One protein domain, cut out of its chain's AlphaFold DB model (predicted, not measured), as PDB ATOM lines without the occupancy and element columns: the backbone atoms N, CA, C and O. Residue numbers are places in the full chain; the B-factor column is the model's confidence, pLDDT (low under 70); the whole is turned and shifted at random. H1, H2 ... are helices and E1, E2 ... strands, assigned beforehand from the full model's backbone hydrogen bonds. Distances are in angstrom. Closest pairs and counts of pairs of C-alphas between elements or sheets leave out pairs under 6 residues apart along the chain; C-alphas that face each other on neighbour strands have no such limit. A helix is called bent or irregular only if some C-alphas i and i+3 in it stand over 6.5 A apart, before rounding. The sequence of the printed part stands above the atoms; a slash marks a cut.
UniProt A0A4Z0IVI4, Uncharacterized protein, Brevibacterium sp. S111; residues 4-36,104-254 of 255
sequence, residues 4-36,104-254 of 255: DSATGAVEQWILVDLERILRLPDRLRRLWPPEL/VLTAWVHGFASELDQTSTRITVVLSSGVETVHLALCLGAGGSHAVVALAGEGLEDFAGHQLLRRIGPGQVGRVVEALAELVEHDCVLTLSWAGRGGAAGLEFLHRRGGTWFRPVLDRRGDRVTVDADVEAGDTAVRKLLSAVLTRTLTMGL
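AT A GLANCE: This is residues 4 to 36 and 104 to 254 of the 255 residues of an uncharacterized protein of Brevibacterium sp. S111 (UniProt A0A4Z0IVI4). One long, twisted sheet of nine strands forms a wall, with H5 and H6 packed side by side on one face and H4 crossing the other near the E1 end. H2 and H3 sit beside H4, H1 packs on H5, and the E8-E9 hairpin makes the far end of the sheet. The printed part has 184 residues, with six named helices and nine named strands in the order H1 E1 H2 H3 H4 E2 E3 E4 E5 H5 E6 E7 E8 E9 H6 along the chain; the sheet's order is E1 E5 E4 E3 E2 E6 E7 E8 E9, all antiparallel. The class is mixed, helices and strands; the whole is compact, with a radius of gyration of the C-alphas of 16.9 A and spans of 51 by 40 by 32 A.

IN THESE COORDINATES: The strands are E1, residues 14 to 17; E2, 119 to 128, 25.8 A; E3, 132 to 141, 29.5 A; E4, 144 to 153, 29.7 A; E5, 162 to 168; E6, 188 to 196, 26.3 A; E7, 201 to 209, 27.2 A; E8, 212 to 221, 27.5 A; and E9, 224 to 232, 23.5 A. The helices are H1, 4 to 10; H2, 18 to 22; H3, 26 to 29; H4, 104 to 118, 22.0 A; H5, 170 to 181, 17.8 A; and H6, 237 to 252, 22.6 A. C-alpha 4 is at (118.824, 81.138, 116.307) and C-alpha 252 at (91.901, 109.188, 110.885). H5 is irregular: C-alphas 171 and 174 are 7.0 A apart.

HOW THE PARTS SIT: E2 E3 E4 E5 and E6 E7 E8 E9 are meanders, each strand the antiparallel neighbour of the one before. E2 of the one meander and E6 of the other are antiparallel neighbours, with N 124 and O 193 at 2.8 A, within hydrogen-bond range. E8 is staggered, pairing with E7 over 212 to 214, where N 207 and O 214 are 2.9 A apart, and with E9 over 214 to 221, where N 217 and O 229 are 2.8 A apart. There are three layers, helices on both faces: H5 and H6 on one, H4 on the other. H5 and H6 touch, closest at C-alphas 174 and 239, 4.6 A, opposite ways at a shallow tilt of 34 degrees, only just short of steep. H4, height 9.4 A over the sheet, runs across the strands, at 79 degrees to E1 on the local plane. Residues 110 to 114 of H4 touch H3, closest at C-alphas 28 and 113, 5.6 A. H2 only grazes the sheet and only just touches H4, with 3 pairs of C-alphas within 8 A, closest Arg 20 and Thr 106, 6.6 A. H1, not on the sheet, touches H5 at its residues 176 to 180, closest at C-alphas 9 and 179, 6.0 A. Every O i to N i+4 pair is within hydrogen-bond range in H2 and H6, against 9 of 11 in H4, 6 of 8 in H5 and 1 of 3 in H1, which has 2 of 4 O i to N i+3 pairs; H3 is too short for an i+4 pair.

THE WHOLE: The C-alphas farthest apart, of Val 104 and Gly 222, are 55.6 A apart. Residues 37 to 103 are not printed; C-alphas 36 and 104 are 22.3 A apart across the cut. No link that is printed whole is long. The mean pLDDT of the printed part is 87.3; residues 4 to 11, 224, 228 and 252 to 254 are under 70.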
ATOM      1  N   ASP A   4     118.157  79.827 116.350       39.97
ATOM      2  CA  ASP A   4     118.824  81.138 116.307       39.97
ATOM      3  C   ASP A   4     118.017  82.276 115.650       39.97
ATOM      4  O   ASP A   4     118.224  83.440 115.993       39.97
ATOM      5  N   SER A   5     117.106  82.003 114.703       43.81
ATOM      6  CA  SER A   5     116.326  83.084 114.066       43.81
ATOM      7  C   SER A   5     115.140  83.544 114.918       43.81
ATOM      8  O   SER A   5     114.797  84.725 114.899       43.81
ATOM      9  N   ALA A   6     114.553  82.634 115.701       44.50
ATOM     10  CA  ALA A   6     113.463  82.937 116.624       44.50
ATOM     11  C   ALA A   6     113.961  83.742 117.838       44.50
ATOM     12  O   ALA A   6     113.339  84.736 118.222       44.50
ATOM     13  N   THR A   7     115.130  83.395 118.391       49.69
ATOM     14  CA  THR A   7     115.766  84.153 119.485       49.69
ATOM     15  C   THR A   7     116.158  85.567 119.057       49.69
ATOM     16  O   THR A   7     115.868  86.517 119.786       49.69
ATOM     17  N   GLY A   8     116.691  85.756 117.843       53.34
ATOM     18  CA  GLY A   8     117.051  87.086 117.330       53.34
ATOM     19  C   GLY A   8     115.869  88.067 117.208       53.34
ATOM     20  O   GLY A   8     116.047  89.282 117.334       53.34
ATOM     21  N   ALA A   9     114.641  87.566 117.018       59.78
ATOM     22  CA  ALA A   9     113.428  88.390 117.012       59.78
ATOM     23  C   ALA A   9     113.064  88.925 118.412       59.78
ATOM     24  O   ALA A   9     112.440  89.987 118.533       59.78
ATOM     25  N   VAL A  10     113.479  88.205 119.460       66.62
ATOM     26  CA  VAL A  10     113.149  88.456 120.867       66.62
ATOM     27  C   VAL A  10     114.249  89.235 121.607       66.62
ATOM     28  O   VAL A  10     113.943  89.986 122.528       66.62
ATOM     29  N   GLU A  11     115.504  89.182 121.159       67.38
ATOM     30  CA  GLU A  11     116.653  89.865 121.795       67.38
ATOM     31  C   GLU A  11     116.493  91.386 121.974       67.38
ATOM     32  O   GLU A  11     117.106  91.994 122.849       67.38
ATOM     33  N   GLN A  12     115.663  92.024 121.150       83.31
ATOM     34  CA  GLN A  12     115.411  93.469 121.211       83.31
ATOM     35  C   GLN A  12     114.259  93.847 122.154       83.31
ATOM     36  O   GLN A  12     113.859  95.015 122.199       83.31
ATOM     37  N   TRP A  13     113.687  92.874 122.861       92.94
ATOM     38  CA  TRP A  13     112.592  93.070 123.797       92.94
ATOM     39  C   TRP A  13     113.079  93.047 125.239       92.94
ATOM     40  O   TRP A  13     113.994  92.316 125.605       92.94
ATOM     41  N   ILE A  14     112.420  93.838 126.079       92.81
ATOM     42  CA  ILE A  14     112.653  93.831 127.519       92.81
ATOM     43  C   ILE A  14     111.705  92.807 128.138       92.81
ATOM     44  O   ILE A  14     110.488  92.976 128.066       92.81
ATOM     45  N   LEU A  15     112.266  91.763 128.742       94.44
ATOM     46  CA  LEU A  15     111.521  90.755 129.491       94.44
ATOM     47  C   LEU A  15     111.096  91.323 130.854       94.44
ATOM     48  O   LEU A  15     111.927  91.843 131.599       94.44
ATOM     49  N   VAL A  16     109.808  91.231 131.182       94.25
ATOM     50  CA  VAL A  16     109.241  91.730 132.441       94.25
ATOM     51  C   VAL A  16     108.357  90.679 133.089       94.25
ATOM     52  O   VAL A  16     107.399  90.206 132.480       94.25
ATOM     53  N   ASP A  17     108.640  90.368 134.353       93.38
ATOM     54  CA  ASP A  17     107.835  89.445 135.154       93.38
ATOM     55  C   ASP A  17     106.416  89.982 135.375       93.38
ATOM     56  O   ASP A  17     106.223  91.158 135.720       93.38
ATOM     57  N   LEU A  18     105.410  89.105 135.296       92.94
ATOM     58  CA  LEU A  18     104.015  89.501 135.539       92.94
ATOM     59  C   LEU A  18     103.808  90.098 136.941       92.94
ATOM     60  O   LEU A  18     102.968  90.981 137.119       92.94
ATOM     61  N   GLU A  19     104.590  89.673 137.939       91.50
ATOM     62  CA  GLU A  19     104.517  90.235 139.292       91.50
ATOM     63  C   GLU A  19     104.835  91.732 139.335       91.50
ATOM     64  O   GLU A  19     104.212  92.469 140.102       91.50
ATOM     65  N   ARG A  20     105.780  92.207 138.516       91.88
ATOM     66  CA  ARG A  20     106.140  93.633 138.464       91.88
ATOM     67  C   ARG A  20     104.999  94.458 137.886       91.88
ATOM     68  O   ARG A  20     104.680  95.517 138.417       91.88
ATOM     69  N   ILE A  21     104.331  93.926 136.865       92.19
ATOM     70  CA  ILE A  21     103.141  94.535 136.258       92.19
ATOM     71  C   ILE A  21     101.994  94.584 137.277       92.19
ATOM     72  O   ILE A  21     101.323  95.605 137.422       92.19
ATOM     73  N   LEU A  22     101.799  93.512 138.049       91.19
ATOM     74  CA  LEU A  22     100.772  93.446 139.094       91.19
ATOM     75  C   LEU A  22     101.025  94.396 140.272       91.19
ATOM     76  O   LEU A  22     100.067  94.828 140.912       91.19
ATOM     77  N   ARG A  23     102.289  94.724 140.562       91.56
ATOM     78  CA  ARG A  23     102.684  95.680 141.612       91.56
ATOM     79  C   ARG A  23     102.576  97.146 141.174       91.56
ATOM     80  O   ARG A  23     102.793  98.033 142.001       91.56
ATOM     81  N   LEU A  24     102.223  97.422 139.915       92.19
ATOM     82  CA  LEU A  24     102.005  98.788 139.450       92.19
ATOM     83  C   LEU A  24     100.879  99.479 140.242       92.19
ATOM     84  O   LEU A  24      99.836  98.869 140.491       92.19
ATOM     85  N   PRO A  25     101.029 100.780 140.564       92.75
ATOM     86  CA  PRO A  25      99.949 101.589 141.104       92.75
ATOM     87  C   PRO A  25      98.702 101.484 140.227       92.75
ATOM     88  O   PRO A  25      98.808 101.541 139.003       92.75
ATOM     89  N   ASP A  26      97.521 101.422 140.841       91.19
ATOM     90  CA  ASP A  26      96.242 101.215 140.143       91.19
ATOM     91  C   ASP A  26      96.043 102.132 138.937       91.19
ATOM     92  O   ASP A  26      95.589 101.685 137.886       91.19
ATOM     93  N   ARG A  27      96.425 103.406 139.068       93.06
ATOM     94  CA  ARG A  27      96.343 104.388 137.980       93.06
ATOM     95  C   ARG A  27      97.153 103.990 136.742       93.06
ATOM     96  O   ARG A  27      96.697 104.243 135.641       93.06
ATOM     97  N   LEU A  28      98.322 103.370 136.923       92.62
ATOM     98  CA  LEU A  28      99.192 102.907 135.837       92.62
ATOM     99  C   LEU A  28      98.749 101.537 135.328       92.62
ATOM    100  O   LEU A  28      98.733 101.294 134.127       92.62
ATOM    101  N   ARG A  29      98.321 100.658 136.236       91.25
ATOM    102  CA  ARG A  29      97.822  99.322 135.901       91.25
ATOM    103  C   ARG A  29      96.585  99.366 134.997       91.25
ATOM    104  O   ARG A  29      96.467  98.544 134.100       91.25
ATOM    105  N   ARG A  30      95.705 100.362 135.171       89.81
ATOM    106  CA  ARG A  30      94.538 100.606 134.296       89.81
ATOM    107  C   ARG A  30      94.901 101.040 132.868       89.81
ATOM    108  O   ARG A  30      94.043 100.966 131.994       89.81
ATOM    109  N   LEU A  31      96.129 101.506 132.633       89.81
ATOM    110  CA  LEU A  31      96.603 101.892 131.297       89.81
ATOM    111  C   LEU A  31      97.081 100.683 130.487       89.81
ATOM    112  O   LEU A  31      97.103 100.750 129.256       89.81
ATOM    113  N   TRP A  32      97.445  99.592 131.169       92.00
ATOM    114  CA  TRP A  32      97.898  98.355 130.540       92.00
ATOM    115  C   TRP A  32      96.796  97.758 129.649       92.00
ATOM    116  O   TRP A  32      95.615  97.880 129.996       92.00
ATOM    117  N   PRO A  33      97.131  97.112 128.514       89.69
ATOM    118  CA  PRO A  33      96.133  96.437 127.689       89.69
ATOM    119  C   PRO A  33      95.374  95.392 128.526       89.69
ATOM    120  O   PRO A  33      96.017  94.509 129.103       89.69
ATOM    121  N   PRO A  34      94.037  95.492 128.645       87.19
ATOM    122  CA  PRO A  34      93.271  94.671 129.581       87.19
ATOM    123  C   PRO A  34      93.329  93.183 129.231       87.19
ATOM    124  O   PRO A  34      93.384  92.346 130.126       87.19
ATOM    125  N   GLU A  35      93.401  92.848 127.945       86.25
ATOM    126  CA  GLU A  35      93.501  91.471 127.460       86.25
ATOM    127  C   GLU A  35      94.859  90.827 127.784       86.25
ATOM    128  O   GLU A  35      94.992  89.606 127.758       86.25
ATOM    129  N   LEU A  36      95.865  91.650 128.095       90.06
ATOM    130  CA  LEU A  36      97.198  91.228 128.519       90.06
ATOM    131  C   LEU A  36      97.424  91.441 130.012       90.06
ATOM    132  O   LEU A  36      98.515  91.162 130.501       90.06
ATOM    133  N   VAL A 104     115.865  99.506 138.404       89.50
ATOM    134  CA  VAL A 104     115.777 100.114 137.070       89.50
ATOM    135  C   VAL A 104     114.607  99.525 136.291       89.50
ATOM    136  O   VAL A 104     113.883 100.272 135.634       89.50
ATOM    137  N   LEU A 105     114.385  98.210 136.390       90.06
ATOM    138  CA  LEU A 105     113.305  97.546 135.668       90.06
ATOM    139  C   LEU A 105     111.939  98.022 136.162       90.06
ATOM    140  O   LEU A 105     111.110  98.406 135.345       90.06
ATOM    141  N   THR A 106     111.705  98.090 137.476       90.94
ATOM    142  CA  THR A 106     110.441  98.640 137.993       90.94
ATOM    143  C   THR A 106     110.268 100.102 137.595       90.94
ATOM    144  O   THR A 106     109.212 100.465 137.080       90.94
ATOM    145  N   ALA A 107     111.295 100.945 137.749       90.88
ATOM    146  CA  ALA A 107     111.214 102.346 137.329       90.88
ATOM    147  C   ALA A 107     110.853 102.477 135.836       90.88
ATOM    148  O   ALA A 107     109.996 103.284 135.467       90.88
ATOM    149  N   TRP A 108     111.447 101.633 134.989       92.81
ATOM    150  CA  TRP A 108     111.153 101.578 133.562       92.81
ATOM    151  C   TRP A 108     109.721 101.118 133.283       92.81
ATOM    152  O   TRP A 108     109.037 101.764 132.499       92.81
ATOM    153  N   VAL A 109     109.229 100.062 133.944       94.06
ATOM    154  CA  VAL A 109     107.849  99.560 133.768       94.06
ATOM    155  C   VAL A 109     106.834 100.637 134.158       94.06
ATOM    156  O   VAL A 109     105.853 100.843 133.446       94.06
ATOM    157  N   HIS A 110     107.086 101.378 135.239       92.88
ATOM    158  CA  HIS A 110     106.252 102.518 135.623       92.88
ATOM    159  C   HIS A 110     106.268 103.633 134.566       92.88
ATOM    160  O   HIS A 110     105.209 104.162 134.222       92.88
ATOM    161  N   GLY A 111     107.449 103.978 134.042       92.50
ATOM    162  CA  GLY A 111     107.593 104.951 132.957       92.50
ATOM    163  C   GLY A 111     106.859 104.501 131.693       92.50
ATOM    164  O   GLY A 111     106.033 105.240 131.166       92.50
ATOM    165  N   PHE A 112     107.061 103.255 131.270       93.19
ATOM    166  CA  PHE A 112     106.398 102.663 130.112       93.19
ATOM    167  C   PHE A 112     104.874 102.675 130.263       93.19
ATOM    168  O   PHE A 112     104.182 103.135 129.358       93.19
ATOM    169  N   ALA A 113     104.347 102.267 131.424       92.25
ATOM    170  CA  ALA A 113     102.915 102.326 131.713       92.25
ATOM    171  C   ALA A 113     102.364 103.751 131.593       92.25
ATOM    172  O   ALA A 113     101.290 103.948 131.033       92.25
ATOM    173  N   SER A 114     103.099 104.749 132.099       90.31
ATOM    174  CA  SER A 114     102.669 106.151 132.050       90.31
ATOM    175  C   SER A 114     102.573 106.700 130.625       90.31
ATOM    176  O   SER A 114     101.751 107.566 130.346       90.31
ATOM    177  N   GLU A 115     103.373 106.171 129.704       89.75
ATOM    178  CA  GLU A 115     103.362 106.604 128.309       89.75
ATOM    179  C   GLU A 115     102.243 105.965 127.487       89.75
ATOM    180  O   GLU A 115     101.813 106.559 126.499       89.75
ATOM    181  N   LEU A 116     101.713 104.809 127.909       89.56
ATOM    182  CA  LEU A 116     100.542 104.192 127.269       89.56
ATOM    183  C   LEU A 116      99.303 105.107 127.299       89.56
ATOM    184  O   LEU A 116      98.415 104.967 126.457       89.56
ATOM    185  N   ASP A 117      99.248 106.072 128.219       84.06
ATOM    186  CA  ASP A 117      98.188 107.088 128.285       84.06
ATOM    187  C   ASP A 117      98.193 108.046 127.077       84.06
ATOM    188  O   ASP A 117      97.175 108.621 126.705       84.06
ATOM    189  N   GLN A 118      99.331 108.181 126.391       85.00
ATOM    190  CA  GLN A 118      99.495 109.099 125.256       85.00
ATOM    191  C   GLN A 118      99.029 108.491 123.923       85.00
ATOM    192  O   GLN A 118      99.323 109.017 122.844       85.00
ATOM    193  N   THR A 119      98.326 107.360 123.976       85.56
ATOM    194  CA  THR A 119      97.989 106.561 122.799       85.56
ATOM    195  C   THR A 119      96.665 107.015 122.188       85.56
ATOM    196  O   THR A 119      95.656 107.206 122.862       85.56
ATOM    197  N   SER A 120      96.658 107.222 120.874       86.50
ATOM    198  CA  SER A 120      95.482 107.617 120.091       86.50
ATOM    199  C   SER A 120      94.834 106.438 119.371       86.50
ATOM    200  O   SER A 120      93.711 106.545 118.871       86.50
ATOM    201  N   THR A 121      95.550 105.325 119.245       90.12
ATOM    202  CA  THR A 121      95.076 104.121 118.565       90.12
ATOM    203  C   THR A 121      95.676 102.895 119.224       90.12
ATOM    204  O   THR A 121      96.874 102.857 119.502       90.12
ATOM    205  N   ARG A 122      94.843 101.879 119.429       91.81
ATOM    206  CA  ARG A 122      95.269 100.547 119.850       91.81
ATOM    207  C   ARG A 122      95.056  99.573 118.703       91.81
ATOM    208  O   ARG A 122      94.006  99.592 118.065       91.81
ATOM    209  N   ILE A 123      96.064  98.760 118.433       93.75
ATOM    210  CA  ILE A 123      96.003  97.645 117.494       93.75
ATOM    211  C   ILE A 123      96.387  96.401 118.277       93.75
ATOM    212  O   ILE A 123      97.445  96.372 118.897       93.75
ATOM    213  N   THR A 124      95.556  95.378 118.223       95.75
ATOM    214  CA  THR A 124      95.848  94.080 118.810       95.75
ATOM    215  C   THR A 124      96.019  93.078 117.684       95.75
ATOM    216  O   THR A 124      95.166  92.965 116.806       95.75
ATOM    217  N   VAL A 125      97.141  92.367 117.696       96.75
ATOM    218  CA  VAL A 125      97.436  91.273 116.777       96.75
ATOM    219  C   VAL A 125      97.538  89.995 117.593       96.75
ATOM    220  O   VAL A 125      98.350  89.906 118.510       96.75
ATOM    221  N   VAL A 126      96.724  89.006 117.251       97.31
ATOM    222  CA  VAL A 126      96.766  87.670 117.843       97.31
ATOM    223  C   VAL A 126      97.096  86.683 116.741       97.31
ATOM    224  O   VAL A 126      96.351  86.592 115.770       97.31
ATOM    225  N   LEU A 127      98.187  85.943 116.887       96.69
ATOM    226  CA  LEU A 127      98.442  84.747 116.096       96.69
ATOM    227  C   LEU A 127      98.154  83.542 116.971       96.69
ATOM    228  O   LEU A 127      98.704  83.449 118.064       96.69
ATOM    229  N   SER A 128      97.297  82.637 116.511       96.50
ATOM    230  CA  SER A 128      96.983  81.426 117.263       96.50
ATOM    231  C   SER A 128      96.873  80.219 116.343       96.50
ATOM    232  O   SER A 128      96.182  80.275 115.323       96.50
ATOM    233  N   SER A 129      97.555  79.139 116.716       94.81
ATOM    234  CA  SER A 129      97.400  77.803 116.124       94.81
ATOM    235  C   SER A 129      96.448  76.910 116.931       94.81
ATOM    236  O   SER A 129      96.154  75.786 116.537       94.81
ATOM    237  N   GLY A 130      95.959  77.402 118.074       93.31
ATOM    238  CA  GLY A 130      95.203  76.629 119.064       93.31
ATOM    239  C   GLY A 130      96.078  75.969 120.135       93.31
ATOM    240  O   GLY A 130      95.573  75.701 121.223       93.31
ATOM    241  N   VAL A 131      97.373  75.773 119.868       94.88
ATOM    242  CA  VAL A 131      98.364  75.263 120.838       94.88
ATOM    243  C   VAL A 131      99.460  76.276 121.150       94.88
ATOM    244  O   VAL A 131      99.945  76.300 122.275       94.88
ATOM    245  N   GLU A 132      99.778  77.164 120.207       95.00
ATOM    246  CA  GLU A 132     100.652  78.326 120.387       95.00
ATOM    247  C   GLU A 132      99.833  79.603 120.228       95.00
ATOM    248  O   GLU A 132      98.884  79.674 119.437       95.00
ATOM    249  N   THR A 133     100.191  80.637 120.979       95.94
ATOM    250  CA  THR A 133      99.588  81.959 120.858       95.94
ATOM    251  C   THR A 133     100.624  83.054 121.053       95.94
ATOM    252  O   THR A 133     101.311  83.124 122.072       95.94
ATOM    253  N   VAL A 134     100.666  83.964 120.084       96.75
ATOM    254  CA  VAL A 134     101.383  85.233 120.168       96.75
ATOM    255  C   VAL A 134     100.358  86.347 120.234       96.75
ATOM    256  O   VAL A 134      99.590  86.553 119.294       96.75
ATOM    257  N   HIS A 135     100.350  87.082 121.339       96.75
ATOM    258  CA  HIS A 135      99.440  88.195 121.546       96.75
ATOM    259  C   HIS A 135     100.233  89.492 121.668       96.75
ATOM    260  O   HIS A 135     100.913  89.736 122.660       96.75
ATOM    261  N   LEU A 136     100.134  90.329 120.640       96.56
ATOM    262  CA  LEU A 136     100.779  91.628 120.545       96.56
ATOM    263  C   LEU A 136      99.739  92.742 120.699       96.56
ATOM    264  O   LEU A 136      98.848  92.884 119.866       96.56
ATOM    265  N   ALA A 137      99.914  93.599 121.700       95.88
ATOM    266  CA  ALA A 137      99.220  94.874 121.805       95.88
ATOM    267  C   ALA A 137     100.153  96.015 121.378       95.88
ATOM    268  O   ALA A 137     101.220  96.220 121.956       95.88
ATOM    269  N   LEU A 138      99.729  96.775 120.372       94.25
ATOM    270  CA  LEU A 138     100.390  97.967 119.858       94.25
ATOM    271  C   LEU A 138      99.584  99.202 120.236       94.25
ATOM    272  O   LEU A 138      98.416  99.361 119.889       94.25
ATOM    273  N   CYS A 139     100.253 100.108 120.915       92.69
ATOM    274  CA  CYS A 139      99.724 101.352 121.426       92.69
ATOM    275  C   CYS A 139     100.398 102.496 120.659       92.69
ATOM    276  O   CYS A 139     101.577 102.771 120.866       92.69
ATOM    277  N   LEU A 140      99.683 103.118 119.718       89.81
ATOM    278  CA  LEU A 140     100.214 104.163 118.836       89.81
ATOM    279  C   LEU A 140      99.929 105.548 119.423       89.81
ATOM    280  O   LEU A 140      98.776 105.846 119.735       89.81
ATOM    281  N   GLY A 141     100.946 106.404 119.516       83.75
ATOM    282  CA  GLY A 141     100.826 107.801 119.942       83.75
ATOM    283  C   GLY A 141     101.684 108.747 119.095       83.75
ATOM    284  O   GLY A 141     102.369 108.328 118.163       83.75
ATOM    285  N   ALA A 142     101.670 110.041 119.431       73.81
ATOM    286  CA  ALA A 142     102.358 111.085 118.658       73.81
ATOM    287  C   ALA A 142     103.892 110.912 118.585       73.81
ATOM    288  O   ALA A 142     104.518 111.379 117.638       73.81
ATOM    289  N   GLY A 143     104.493 110.238 119.574       70.19
ATOM    290  CA  GLY A 143     105.941 110.026 119.681       70.19
ATOM    291  C   GLY A 143     106.447 108.637 119.268       70.19
ATOM    292  O   GLY A 143     107.650 108.401 119.331       70.19
ATOM    293  N   GLY A 144     105.571 107.704 118.870       80.12
ATOM    294  CA  GLY A 144     105.963 106.336 118.510       80.12
ATOM    295  C   GLY A 144     104.891 105.287 118.802       80.12
ATOM    296  O   GLY A 144     103.739 105.622 119.073       80.12
ATOM    297  N   SER A 145     105.279 104.008 118.733       87.06
ATOM    298  CA  SER A 145     104.422 102.899 119.158       87.06
ATOM    299  C   SER A 145     105.041 102.096 120.293       87.06
ATOM    300  O   SER A 145     106.224 101.750 120.260       87.06
ATOM    301  N   HIS A 146     104.228 101.795 121.295       93.25
ATOM    302  CA  HIS A 146     104.571 100.943 122.424       93.25
ATOM    303  C   HIS A 146     103.987  99.564 122.179       93.25
ATOM    304  O   HIS A 146     102.813  99.435 121.839       93.25
ATOM    305  N   ALA A 147     104.814  98.543 122.327       95.00
ATOM    306  CA  ALA A 147     104.454  97.167 122.071       95.00
ATOM    307  C   ALA A 147     104.574  96.350 123.351       95.00
ATOM    308  O   ALA A 147     105.600  96.405 124.035       95.00
ATOM    309  N   VAL A 148     103.525  95.586 123.631       96.12
ATOM    310  CA  VAL A 148     103.484  94.566 124.674       96.12
ATOM    311  C   VAL A 148     103.196  93.241 123.992       96.12
ATOM    312  O   VAL A 148     102.213  93.139 123.262       96.12
ATOM    313  N   VAL A 149     104.042  92.243 124.216       96.44
ATOM    314  CA  VAL A 149     103.842  90.884 123.714       96.44
ATOM    315  C   VAL A 149     103.703  89.924 124.885       96.44
ATOM    316  O   VAL A 149     104.502  89.952 125.820       96.44
ATOM    317  N   ALA A 150     102.698  89.060 124.805       95.88
ATOM    318  CA  ALA A 150     102.607  87.844 125.593       95.88
ATOM    319  C   ALA A 150     102.706  86.635 124.660       95.88
ATOM    320  O   ALA A 150     102.077  86.601 123.598       95.88
ATOM    321  N   LEU A 151     103.506  85.662 125.078       95.00
ATOM    322  CA  LEU A 151     103.739  84.401 124.383       95.00
ATOM    323  C   LEU A 151     103.225  83.277 125.280       95.00
ATOM    324  O   LEU A 151     103.453  83.300 126.490       95.00
ATOM    325  N   ALA A 152     102.496  82.329 124.703       93.31
ATOM    326  CA  ALA A 152     101.944  81.199 125.437       93.31
ATOM    327  C   ALA A 152     101.801  79.979 124.529       93.31
ATOM    328  O   ALA A 152     101.555  80.127 123.334       93.31
ATOM    329  N   GLY A 153     101.870  78.789 125.124       93.12
ATOM    330  CA  GLY A 153     101.662  77.532 124.414       93.12
ATOM    331  C   GLY A 153     102.910  76.669 124.304       93.12
ATOM    332  O   GLY A 153     103.930  76.972 124.923       93.12
ATOM    333  N   GLU A 154     102.782  75.590 123.534       92.31
ATOM    334  CA  GLU A 154     103.856  74.619 123.308       92.31
ATOM    335  C   GLU A 154     105.064  75.288 122.633       92.31
ATOM    336  O   GLU A 154     104.902  76.021 121.663       92.31
ATOM    337  N   GLY A 155     106.270  75.077 123.163       88.00
ATOM    338  CA  GLY A 155     107.509  75.676 122.648       88.00
ATOM    339  C   GLY A 155     107.760  77.130 123.074       88.00
ATOM    340  O   GLY A 155     108.786  77.709 122.713       88.00
ATOM    341  N   LEU A 156     106.853  77.734 123.850       91.00
ATOM    342  CA  LEU A 156     106.948  79.110 124.360       91.00
ATOM    343  C   LEU A 156     106.897  79.171 125.899       91.00
ATOM    344  O   LEU A 156     106.623  80.224 126.482       91.00
ATOM    345  N   GLU A 157     107.143  78.052 126.580       92.12
ATOM    346  CA  GLU A 157     106.957  77.896 128.025       92.12
ATOM    347  C   GLU A 157     107.872  78.804 128.851       92.12
ATOM    348  O   GLU A 157     107.458  79.296 129.906       92.12
ATOM    349  N   ASP A 158     109.069  79.101 128.343       89.44
ATOM    350  CA  ASP A 158     110.037  80.006 128.977       89.44
ATOM    351  C   ASP A 158     109.464  81.424 129.188       89.44
ATOM    352  O   ASP A 158     109.895  82.178 130.069       89.44
ATOM    353  N   PHE A 159     108.422  81.788 128.433       91.50
ATOM    354  CA  PHE A 159     107.760  83.089 128.508       91.50
ATOM    355  C   PHE A 159     106.471  83.094 129.341       91.50
ATOM    356  O   PHE A 159     105.911  84.165 129.560       91.50
ATOM    357  N   ALA A 160     106.008  81.954 129.870       87.62
ATOM    358  CA  ALA A 160     104.698  81.836 130.527       87.62
ATOM    359  C   ALA A 160     104.500  82.752 131.762       87.62
ATOM    360  O   ALA A 160     103.368  83.016 132.173       87.62
ATOM    361  N   GLY A 161     105.593  83.231 132.365       89.88
ATOM    362  CA  GLY A 161     105.608  84.167 133.497       89.88
ATOM    363  C   GLY A 161     106.008  85.600 133.137       89.88
ATOM    364  O   GLY A 161     106.236  86.412 134.039       89.88
ATOM    365  N   HIS A 162     106.096  85.920 131.847       94.38
ATOM    366  CA  HIS A 162     106.699  87.154 131.370       94.38
ATOM    367  C   HIS A 162     105.844  87.854 130.312       94.38
ATOM    368  O   HIS A 162     105.033  87.257 129.607       94.38
ATOM    369  N   GLN A 163     106.067  89.157 130.190       95.12
ATOM    370  CA  GLN A 163     105.695  89.943 129.021       95.12
ATOM    371  C   GLN A 163     106.929  90.603 128.442       95.12
ATOM    372  O   GLN A 163     107.882  90.922 129.151       95.12
ATOM    373  N   LEU A 164     106.888  90.819 127.138       95.19
ATOM    374  CA  LEU A 164     107.963  91.426 126.386       95.19
ATOM    375  C   LEU A 164     107.548  92.838 125.997       95.19
ATOM    376  O   LEU A 164     106.503  93.044 125.378       95.19
ATOM    377  N   LEU A 165     108.368  93.820 126.363       95.19
ATOM    378  CA  LEU A 165     108.076  95.235 126.168       95.19
ATOM    379  C   LEU A 165     109.082  95.864 125.217       95.19
ATOM    380  O   LEU A 165     110.290  95.644 125.323       95.19
ATOM    381  N   ARG A 166     108.586  96.672 124.282       93.25
ATOM    382  CA  ARG A 166     109.441  97.347 123.306       93.25
ATOM    383  C   ARG A 166     108.807  98.628 122.774       93.25
ATOM    384  O   ARG A 166     107.594  98.726 122.624       93.25
ATOM    385  N   ARG A 167     109.641  99.609 122.425       92.25
ATOM    386  CA  ARG A 167     109.247 100.731 121.557       92.25
ATOM    387  C   ARG A 167     109.534 100.374 120.105       92.25
ATOM    388  O   ARG A 167     110.654  99.981 119.774       92.25
ATOM    389  N   ILE A 168     108.538 100.522 119.244       89.38
ATOM    390  CA  ILE A 168     108.621 100.184 117.824       89.38
ATOM    391  C   ILE A 168     108.338 101.450 117.007       89.38
ATOM    392  O   ILE A 168     107.417 102.216 117.296       89.38
ATOM    393  N   GLY A 169     109.144 101.701 115.977       86.06
ATOM    394  CA  GLY A 169     108.825 102.740 114.998       86.06
ATOM    395  C   GLY A 169     107.660 102.288 114.104       86.06
ATOM    396  O   GLY A 169     107.650 101.124 113.705       86.06
ATOM    397  N   PRO A 170     106.719 103.162 113.696       80.62
ATOM    398  CA  PRO A 170     105.577 102.759 112.862       80.62
ATOM    399  C   PRO A 170     105.968 101.980 111.591       80.62
ATOM    400  O   PRO A 170     105.312 101.007 111.231       80.62
ATOM    401  N   GLY A 171     107.090 102.340 110.955       83.38
ATOM    402  CA  GLY A 171     107.615 101.641 109.773       83.38
ATOM    403  C   GLY A 171     108.214 100.251 110.039       83.38
ATOM    404  O   GLY A 171     108.457  99.503 109.095       83.38
ATOM    405  N   GLN A 172     108.458  99.886 111.301       87.94
ATOM    406  CA  GLN A 172     108.991  98.577 111.695       87.94
ATOM    407  C   GLN A 172     107.903  97.581 112.105       87.94
ATOM    408  O   GLN A 172     108.168  96.381 112.096       87.94
ATOM    409  N   VAL A 173     106.689  98.050 112.410       88.94
ATOM    410  CA  VAL A 173     105.584  97.218 112.917       88.94
ATOM    411  C   VAL A 173     105.341  95.995 112.033       88.94
ATOM    412  O   VAL A 173     105.297  94.880 112.540       88.94
ATOM    413  N   GLY A 174     105.267  96.180 110.710       89.56
ATOM    414  CA  GLY A 174     105.054  95.077 109.767       89.56
ATOM    415  C   GLY A 174     106.096  93.962 109.885       89.56
ATOM    416  O   GLY A 174     105.731  92.796 109.956       89.56
ATOM    417  N   ARG A 175     107.382  94.329 109.978       89.44
ATOM    418  CA  ARG A 175     108.483  93.362 110.108       89.44
ATOM    419  C   ARG A 175     108.474  92.657 111.457       89.44
ATOM    420  O   ARG A 175     108.788  91.479 111.523       89.44
ATOM    421  N   VAL A 176     108.128  93.376 112.526       91.62
ATOM    422  CA  VAL A 176     108.044  92.780 113.863       91.62
ATOM    423  C   VAL A 176     106.920  91.752 113.921       91.62
ATOM    424  O   VAL A 176     107.131  90.674 114.455       91.62
ATOM    425  N   VAL A 177     105.753  92.043 113.340       93.12
ATOM    426  CA  VAL A 177     104.654  91.066 113.308       93.12
ATOM    427  C   VAL A 177     105.003  89.854 112.445       93.12
ATOM    428  O   VAL A 177     104.672  88.743 112.833       93.12
ATOM    429  N   GLU A 178     105.688  90.037 111.314       92.50
ATOM    430  CA  GLU A 178     106.193  88.911 110.509       92.50
ATOM    431  C   GLU A 178     107.161  88.035 111.319       92.50
ATOM    432  O   GLU A 178     106.954  86.831 111.397       92.50
ATOM    433  N   ALA A 179     108.138  88.635 112.006       91.88
ATOM    434  CA  ALA A 179     109.079  87.897 112.852       91.88
ATOM    435  C   ALA A 179     108.381  87.178 114.023       91.88
ATOM    436  O   ALA A 179     108.708  86.045 114.349       91.88
ATOM    437  N   LEU A 180     107.378  87.809 114.636       93.19
ATOM    438  CA  LEU A 180     106.552  87.176 115.665       93.19
ATOM    439  C   LEU A 180     105.703  86.025 115.104       93.19
ATOM    440  O   LEU A 180     105.438  85.063 115.813       93.19
ATOM    441  N   ALA A 181     105.282  86.100 113.840       92.81
ATOM    442  CA  ALA A 181     104.546  85.023 113.189       92.81
ATOM    443  C   ALA A 181     105.420  83.796 112.901       92.81
ATOM    444  O   ALA A 181     104.904  82.681 112.849       92.81
ATOM    445  N   GLU A 182     106.725  83.990 112.722       91.50
ATOM    446  CA  GLU A 182     107.698  82.904 112.569       91.50
ATOM    447  C   GLU A 182     107.913  82.111 113.868       91.50
ATOM    448  O   GLU A 182     108.395  80.986 113.796       91.50
ATOM    449  N   LEU A 183     107.515  82.652 115.029       91.62
ATOM    450  CA  LEU A 183     107.542  81.925 116.307       91.62
ATOM    451  C   LEU A 183     106.449  80.860 116.417       91.62
ATOM    452  O   LEU A 183     106.566  79.968 117.242       91.62
ATOM    453  N   VAL A 184     105.372  80.984 115.641       93.62
ATOM    454  CA  VAL A 184     104.316  79.971 115.595       93.62
ATOM    455  C   VAL A 184     104.758  78.925 114.585       93.62
ATOM    456  O   VAL A 184     104.939  79.267 113.415       93.62
ATOM    457  N   GLU A 185     104.929  77.673 114.990       91.81
ATOM    458  CA  GLU A 185     105.360  76.611 114.074       91.81
ATOM    459  C   GLU A 185     104.185  76.047 113.265       91.81
ATOM    460  O   GLU A 185     104.323  75.724 112.082       91.81
ATOM    461  N   HIS A 186     103.003  75.983 113.878       94.06
ATOM    462  CA  HIS A 186     101.818  75.373 113.283       94.06
ATOM    463  C   HIS A 186     101.075  76.303 112.309       94.06
ATOM    464  O   HIS A 186     101.276  77.524 112.261       94.06
ATOM    465  N   ASP A 187     100.160  75.722 111.530       94.50
ATOM    466  CA  ASP A 187      99.148  76.489 110.801       94.50
ATOM    467  C   ASP A 187      98.346  77.345 111.787       94.50
ATOM    468  O   ASP A 187      98.013  76.911 112.891       94.50
ATOM    469  N   CYS A 188      98.086  78.597 111.419       95.06
ATOM    470  CA  CYS A 188      97.599  79.577 112.378       95.06
ATOM    471  C   CYS A 188      96.690  80.625 111.749       95.06
ATOM    472  O   CYS A 188      96.689  80.859 110.540       95.06
ATOM    473  N   VAL A 189      95.912  81.288 112.598       95.12
ATOM    474  CA  VAL A 189      95.113  82.452 112.222       95.12
ATOM    475  C   VAL A 189      95.741  83.685 112.847       95.12
ATOM    476  O   VAL A 189      95.937  83.743 114.060       95.12
ATOM    477  N   LEU A 190      96.023  84.685 112.016       96.62
ATOM    478  CA  LEU A 190      96.324  86.037 112.462       96.62
ATOM    479  C   LEU A 190      95.013  86.809 112.523       96.62
ATOM    480  O   LEU A 190      94.356  86.996 111.504       96.62
ATOM    481  N   THR A 191      94.661  87.299 113.702       95.88
ATOM    482  CA  THR A 191      93.557  88.230 113.924       95.88
ATOM    483  C   THR A 191      94.132  89.594 114.258       95.88
ATOM    484  O   THR A 191      94.973  89.716 115.143       95.88
ATOM    485  N   LEU A 192      93.675  90.624 113.558       95.69
ATOM    486  CA  LEU A 192      94.048  92.007 113.798       95.69
ATOM    487  C   LEU A 192      92.789  92.792 114.141       95.69
ATOM    488  O   LEU A 192      91.936  93.010 113.282       95.69
ATOM    489  N   SER A 193      92.692  93.266 115.377       94.25
ATOM    490  CA  SER A 193      91.679  94.235 115.783       94.25
ATOM    491  C   SER A 193      92.316  95.598 116.006       94.25
ATOM    492  O   SER A 193      93.486  95.718 116.370       94.25
ATOM    493  N   TRP A 194      91.567  96.660 115.748       92.88
ATOM    494  CA  TRP A 194      92.029  98.009 116.030       92.88
ATOM    495  C   TRP A 194      90.880  98.892 116.484       92.88
ATOM    496  O   TRP A 194      89.741  98.732 116.045       92.88
ATOM    497  N   ALA A 195      91.208  99.840 117.352       89.56
ATOM    498  CA  ALA A 195      90.308 100.872 117.832       89.56
ATOM    499  C   ALA A 195      91.069 102.201 117.892       89.56
ATOM    500  O   ALA A 195      92.130 102.309 118.514       89.56
ATOM    501  N   GLY A 196      90.541 103.209 117.203       84.12
ATOM    502  CA  GLY A 196      91.081 104.562 117.165       84.12
ATOM    503  C   GLY A 196      90.214 105.559 117.928       84.12
ATOM    504  O   GLY A 196      89.058 105.294 118.269       84.12
ATOM    505  N   ARG A 197      90.763 106.757 118.157       73.12
ATOM    506  CA  ARG A 197      89.968 107.912 118.597       73.12
ATOM    507  C   ARG A 197      88.811 108.178 117.623       73.12
ATOM    508  O   ARG A 197      88.949 108.012 116.415       73.12
ATOM    509  N   GLY A 198      87.662 108.584 118.167       72.31
ATOM    510  CA  GLY A 198      86.446 108.856 117.387       72.31
ATOM    511  C   GLY A 198      85.545 107.639 117.146       72.31
ATOM    512  O   GLY A 198      84.621 107.728 116.345       72.31
ATOM    513  N   GLY A 199      85.790 106.509 117.821       75.94
ATOM    514  CA  GLY A 199      84.927 105.322 117.756       75.94
ATOM    515  C   GLY A 199      85.128 104.456 116.510       75.94
ATOM    516  O   GLY A 199      84.414 103.473 116.324       75.94
ATOM    517  N   ALA A 200      86.105 104.787 115.662       83.00
ATOM    518  CA  ALA A 200      86.485 103.939 114.543       83.00
ATOM    519  C   ALA A 200      87.140 102.656 115.067       83.00
ATOM    520  O   ALA A 200      88.132 102.710 115.795       83.00
ATOM    521  N   ALA A 201      86.599 101.511 114.667       90.25
ATOM    522  CA  ALA A 201      87.148 100.207 114.988       90.25
ATOM    523  C   ALA A 201      87.046  99.272 113.784       90.25
ATOM    524  O   ALA A 201      86.244  99.491 112.868       90.25
ATOM    525  N   GLY A 202      87.857  98.223 113.785       90.81
ATOM    526  CA  GLY A 202      87.814  97.202 112.753       90.81
ATOM    527  C   GLY A 202      88.453  95.900 113.199       90.81
ATOM    528  O   GLY A 202      89.197  95.850 114.178       90.81
ATOM    529  N   LEU A 203      88.134  94.852 112.448       92.06
ATOM    530  CA  LEU A 203      88.643  93.504 112.624       92.06
ATOM    531  C   LEU A 203      89.009  92.954 111.248       92.06
ATOM    532  O   LEU A 203      88.206  93.022 110.320       92.06
ATOM    533  N   GLU A 204      90.213  92.422 111.130       92.56
ATOM    534  CA  GLU A 204      90.735  91.770 109.936       92.56
ATOM    535  C   GLU A 204      91.395  90.456 110.351       92.56
ATOM    536  O   GLU A 204      91.813  90.294 111.499       92.56
ATOM    537  N   PHE A 205      91.500  89.510 109.427       92.12
ATOM    538  CA  PHE A 205      92.114  88.219 109.706       92.12
ATOM    539  C   PHE A 205      92.816  87.660 108.465       92.12
ATOM    540  O   PHE A 205      92.435  87.941 107.325       92.12
ATOM    541  N   LEU A 206      93.860  86.874 108.706       94.88
ATOM    542  CA  LEU A 206      94.588  86.088 107.717       94.88
ATOM    543  C   LEU A 206      94.730  84.662 108.234       94.88
ATOM    544  O   LEU A 206      94.872  84.438 109.435       94.88
ATOM    545  N   HIS A 207      94.740  83.710 107.318       93.44
ATOM    546  CA  HIS A 207      94.950  82.301 107.613       93.44
ATOM    547  C   HIS A 207      96.296  81.873 107.030       93.44
ATOM    548  O   HIS A 207      96.556  82.124 105.855       93.44
ATOM    549  N   ARG A 208      97.171  81.261 107.831       93.94
ATOM    550  CA  ARG A 208      98.413  80.651 107.359       93.94
ATOM    551  C   ARG A 208      98.245  79.145 107.316       93.94
ATOM    552  O   ARG A 208      98.006  78.534 108.352       93.94
ATOM    553  N   ARG A 209      98.431  78.569 106.130       92.31
ATOM    554  CA  ARG A 209      98.377  77.125 105.911       92.31
ATOM    555  C   ARG A 209      99.559  76.672 105.071       92.31
ATOM    556  O   ARG A 209      99.773  77.209 103.984       92.31
ATOM    557  N   GLY A 210     100.326  75.703 105.564       89.69
ATOM    558  CA  GLY A 210     101.531  75.214 104.888       89.69
ATOM    559  C   GLY A 210     102.533  76.338 104.606       89.69
ATOM    560  O   GLY A 210     103.093  76.411 103.515       89.69
ATOM    561  N   GLY A 211     102.672  77.281 105.543       89.31
ATOM    562  CA  GLY A 211     103.544  78.456 105.413       89.31
ATOM    563  C   GLY A 211     103.028  79.572 104.493       89.31
ATOM    564  O   GLY A 211     103.614  80.649 104.476       89.31
ATOM    565  N   THR A 212     101.921  79.366 103.774       92.88
ATOM    566  CA  THR A 212     101.357  80.361 102.847       92.88
ATOM    567  C   THR A 212     100.206  81.122 103.497       92.88
ATOM    568  O   THR A 212      99.380  80.530 104.193       92.88
ATOM    569  N   TRP A 213     100.135  82.434 103.262       95.12
ATOM    570  CA  TRP A 213      99.064  83.288 103.773       95.12
ATOM    571  C   TRP A 213      97.885  83.388 102.807       95.12
ATOM    572  O   TRP A 213      98.047  83.656 101.617       95.12
ATOM    573  N   PHE A 214      96.688  83.286 103.365       93.50
ATOM    574  CA  PHE A 214      95.414  83.397 102.679       93.50
ATOM    575  C   PHE A 214      94.548  84.465 103.344       93.50
ATOM    576  O   PHE A 214      94.549  84.632 104.568       93.50
ATOM    577  N   ARG A 215      93.788  85.190 102.525       91.12
ATOM    578  CA  ARG A 215      92.700  86.052 102.978       91.12
ATOM    579  C   ARG A 215      91.391  85.273 102.850       91.12
ATOM    580  O   ARG A 215      91.005  84.974 101.716       91.12
ATOM    581  N   PRO A 216      90.697  84.973 103.957       83.12
ATOM    582  CA  PRO A 216      89.454  84.229 103.861       83.12
ATOM    583  C   PRO A 216      88.325  85.136 103.380       83.12
ATOM    584  O   PRO A 216      88.184  86.285 103.809       83.12
ATOM    585  N   VAL A 217      87.513  84.602 102.478       81.56
ATOM    586  CA  VAL A 217      86.291  85.225 101.981       81.56
ATOM    587  C   VAL A 217      85.150  84.743 102.862       81.56
ATOM    588  O   VAL A 217      84.797  83.564 102.850       81.56
ATOM    589  N   LEU A 218      84.595  85.652 103.659       79.44
ATOM    590  CA  LEU A 218      83.436  85.346 104.488       79.44
ATOM    591  C   LEU A 218      82.172  85.426 103.637       79.44
ATOM    592  O   LEU A 218      81.832  86.497 103.137       79.44
ATOM    593  N   ASP A 219      81.456  84.314 103.533       76.75
ATOM    594  CA  ASP A 219      80.081  84.286 103.052       76.75
ATOM    595  C   ASP A 219      79.134  84.362 104.251       76.75
ATOM    596  O   ASP A 219      79.275  83.648 105.249       76.75
ATOM    597  N   ARG A 220      78.171  85.277 104.170       79.31
ATOM    598  CA  ARG A 220      77.173  85.482 105.213       79.31
ATOM    599  C   ARG A 220      75.829  84.986 104.708       79.31
ATOM    600  O   ARG A 220      75.164  85.654 103.921       79.31
ATOM    601  N   ARG A 221      75.392  83.840 105.232       79.31
ATOM    602  CA  ARG A 221      74.085  83.244 104.935       79.31
ATOM    603  C   ARG A 221      73.184  83.342 106.157       79.31
ATOM    604  O   ARG A 221      73.252  82.514 107.062       79.31
ATOM    605  N   GLY A 222      72.337  84.369 106.174       81.50
ATOM    606  CA  GLY A 222      71.437  84.645 107.296       81.50
ATOM    607  C   GLY A 222      72.202  85.045 108.561       81.50
ATOM    608  O   GLY A 222      72.910  86.054 108.577       81.50
ATOM    609  N   ASP A 223      72.047  84.252 109.620       82.00
ATOM    610  CA  ASP A 223      72.730  84.398 110.910       82.00
ATOM    611  C   ASP A 223      74.101  83.699 110.958       82.00
ATOM    612  O   ASP A 223      74.848  83.875 111.921       82.00
ATOM    613  N   ARG A 224      74.467  82.949 109.912       62.03
ATOM    614  CA  ARG A 224      75.733  82.214 109.837       62.03
ATOM    615  C   ARG A 224      76.765  82.957 108.999       62.03
ATOM    616  O   ARG A 224      76.471  83.451 107.911       62.03
ATOM    617  N   VAL A 225      77.993  82.987 109.506       70.44
ATOM    618  CA  VAL A 225      79.185  83.407 108.768       70.44
ATOM    619  C   VAL A 225      80.010  82.155 108.502       70.44
ATOM    620  O   VAL A 225      80.394  81.458 109.439       70.44
ATOM    621  N   THR A 226      80.246  81.850 107.231       73.25
ATOM    622  CA  THR A 226      81.056  80.716 106.775       73.25
ATOM    623  C   THR A 226      82.245  81.225 105.973       73.25
ATOM    624  O   THR A 226      82.153  82.261 105.322       73.25
ATOM    625  N   VAL A 227      83.362  80.505 106.003       73.81
ATOM    626  CA  VAL A 227      84.487  80.772 105.099       73.81
ATOM    627  C   VAL A 227      84.197  80.052 103.785       73.81
ATOM    628  O   VAL A 227      84.081  78.831 103.774       73.81
ATOM    629  N   ASP A 228      84.005  80.814 102.713       67.44
ATOM    630  CA  ASP A 228      83.602  80.300 101.396       67.44
ATOM    631  C   ASP A 228      84.816  79.846 100.579       67.44
ATOM    632  O   ASP A 228      84.854  78.740 100.044       67.44
ATOM    633  N   ALA A 229      85.850  80.688 100.540       70.69
ATOM    634  CA  ALA A 229      87.103  80.408  99.856       70.69
ATOM    635  C   ALA A 229      88.270  81.171 100.491       70.69
ATOM    636  O   ALA A 229      88.093  82.250 101.056       70.69
ATOM    637  N   ASP A 230      89.474  80.632 100.329       81.06
ATOM    638  CA  ASP A 230      90.727  81.273 100.717       81.06
ATOM    639  C   ASP A 230      91.419  81.810  99.459       81.06
ATOM    640  O   ASP A 230      91.738  81.053  98.539       81.06
ATOM    641  N   VAL A 231      91.649  83.125  99.406       86.50
ATOM    642  CA  VAL A 231      92.422  83.755  98.327       86.50
ATOM    643  C   VAL A 231      93.860  83.896  98.792       86.50
ATOM    644  O   VAL A 231      94.117  84.526  99.819       86.50
ATOM    645  N   GLU A 232      94.803  83.332  98.042       90.94
ATOM    646  CA  GLU A 232      96.226  83.471  98.346       90.94
ATOM    647  C   GLU A 232      96.613  84.957  98.403       90.94
ATOM    648  O   GLU A 232      96.378  85.728  97.471       90.94
ATOM    649  N   ALA A 233      97.174  85.372  99.535       89.00
ATOM    650  CA  ALA A 233      97.554  86.755  99.800       89.00
ATOM    651  C   ALA A 233      99.057  87.009  99.556       89.00
ATOM    652  O   ALA A 233      99.492  88.167  99.486       89.00
ATOM    653  N   GLY A 234      99.830  85.929  99.390       88.69
ATOM    654  CA  GLY A 234     101.271  85.919  99.151       88.69
ATOM    655  C   GLY A 234     102.111  86.286 100.378       88.69
ATOM    656  O   GLY A 234     101.600  86.675 101.429       88.69
ATOM    657  N   ASP A 235     103.431  86.233 100.223       86.38
ATOM    658  CA  ASP A 235     104.402  86.330 101.331       86.38
ATOM    659  C   ASP A 235     104.379  87.667 102.086       86.38
ATOM    660  O   ASP A 235     104.816  87.768 103.226       86.38
ATOM    661  N   THR A 236     103.845  88.718 101.461       89.38
ATOM    662  CA  THR A 236     103.769  90.072 102.043       89.38
ATOM    663  C   THR A 236     102.397  90.397 102.634       89.38
ATOM    664  O   THR A 236     102.121  91.563 102.934       89.38
ATOM    665  N   ALA A 237     101.518  89.400 102.788       92.44
ATOM    666  CA  ALA A 237     100.141  89.576 103.248       92.44
ATOM    667  C   ALA A 237     100.052  90.324 104.585       92.44
ATOM    668  O   ALA A 237      99.337  91.323 104.686       92.44
ATOM    669  N   VAL A 238     100.833  89.889 105.578       92.69
ATOM    670  CA  VAL A 238     100.865  90.472 106.929       92.69
ATOM    671  C   VAL A 238     101.254  91.949 106.871       92.69
ATOM    672  O   VAL A 238     100.536  92.816 107.374       92.69
ATOM    673  N   ARG A 239     102.353  92.271 106.181       91.69
ATOM    674  CA  ARG A 239     102.828  93.652 106.036       91.69
ATOM    675  C   ARG A 239     101.860  94.532 105.259       91.69
ATOM    676  O   ARG A 239     101.669  95.684 105.647       91.69
ATOM    677  N   LYS A 240     101.242  94.027 104.187       91.81
ATOM    678  CA  LYS A 240     100.227  94.770 103.420       91.81
ATOM    679  C   LYS A 240      99.002  95.073 104.277       91.81
ATOM    680  O   LYS A 240      98.556  96.219 104.289       91.81
ATOM    681  N   LEU A 241      98.509  94.085 105.027       92.25
ATOM    682  CA  LEU A 241      97.389  94.256 105.949       92.25
ATOM    683  C   LEU A 241      97.705  95.314 107.015       92.25
ATOM    684  O   LEU A 241      96.961  96.284 107.161       92.25
ATOM    685  N   LEU A 242      98.839  95.179 107.707       91.62
ATOM    686  CA  LEU A 242      99.260  96.137 108.732       91.62
ATOM    687  C   LEU A 242      99.456  97.536 108.160       91.62
ATOM    688  O   LEU A 242      99.014  98.504 108.766       91.62
ATOM    689  N   SER A 243     100.067  97.658 106.982       90.56
ATOM    690  CA  SER A 243     100.260  98.956 106.327       90.56
ATOM    691  C   SER A 243      98.925  99.616 105.993       90.56
ATOM    692  O   SER A 243      98.771 100.817 106.207       90.56
ATOM    693  N   ALA A 244      97.942  98.846 105.516       90.00
ATOM    694  CA  ALA A 244      96.604  99.353 105.235       90.00
ATOM    695  C   ALA A 244      95.898  99.831 106.514       90.00
ATOM    696  O   ALA A 244      95.349 100.934 106.529       90.00
ATOM    697  N   VAL A 245      95.964  99.051 107.600       89.50
ATOM    698  CA  VAL A 245      95.373  99.438 108.889       89.50
ATOM    699  C   VAL A 245      96.078 100.657 109.479       89.50
ATOM    700  O   VAL A 245      95.405 101.616 109.834       89.50
ATOM    701  N   LEU A 246      97.412 100.667 109.530       87.69
ATOM    702  CA  LEU A 246      98.197 101.798 110.034       87.69
ATOM    703  C   LEU A 246      97.930 103.068 109.228       87.69
ATOM    704  O   LEU A 246      97.741 104.134 109.801       87.69
ATOM    705  N   THR A 247      97.854 102.968 107.898       87.00
ATOM    706  CA  THR A 247      97.508 104.116 107.048       87.00
ATOM    707  C   THR A 247      96.113 104.629 107.390       87.00
ATOM    708  O   THR A 247      95.920 105.834 107.548       87.00
ATOM    709  N   ARG A 248      95.136 103.729 107.559       83.31
ATOM    710  CA  ARG A 248      93.761 104.089 107.924       83.31
ATOM    711  C   ARG A 248      93.688 104.755 109.298       83.31
ATOM    712  O   ARG A 248      93.018 105.771 109.436       83.31
ATOM    713  N   THR A 249      94.381 104.228 110.301       81.19
ATOM    714  CA  THR A 249      94.319 104.762 111.668       81.19
ATOM    715  C   THR A 249      95.096 106.067 111.821       81.19
ATOM    716  O   THR A 249      94.599 106.995 112.455       81.19
ATOM    717  N   LEU A 250      96.260 106.196 111.178       75.19
ATOM    718  CA  LEU A 250      97.052 107.430 111.198       75.19
ATOM    719  C   LEU A 250      96.368 108.568 110.429       75.19
ATOM    720  O   LEU A 250      96.386 109.706 110.884       75.19
ATOM    721  N   THR A 251      95.718 108.279 109.297       72.75
ATOM    722  CA  THR A 251      94.958 109.304 108.554       72.75
ATOM    723  C   THR A 251      93.688 109.739 109.281       72.75
ATOM    724  O   THR A 251      93.306 110.903 109.182       72.75
ATOM    725  N   MET A 252      93.049 108.843 110.038       64.81
ATOM    726  CA  MET A 252      91.901 109.188 110.885       64.81
ATOM    727  C   MET A 252      92.303 109.999 112.123       64.81
ATOM    728  O   MET A 252      91.550 110.877 112.524       64.81
ATOM    729  N   GLY A 253      93.485 109.754 112.699       52.59
ATOM    730  CA  GLY A 253      94.002 110.498 113.855       52.59
ATOM    731  C   GLY A 253      94.514 111.914 113.553       52.59
ATOM    732  O   GLY A 253      94.837 112.642 114.487       52.59
ATOM    733  N   LEU A 254      94.596 112.301 112.275       48.47
ATOM    734  CA  LEU A 254      94.994 113.638 111.811       48.47
ATOM    735  C   LEU A 254      93.805 114.595 111.592       48.47
ATOM    736  O   LEU A 254      94.014 115.700 111.091       48.47
TER     737      LEU A 254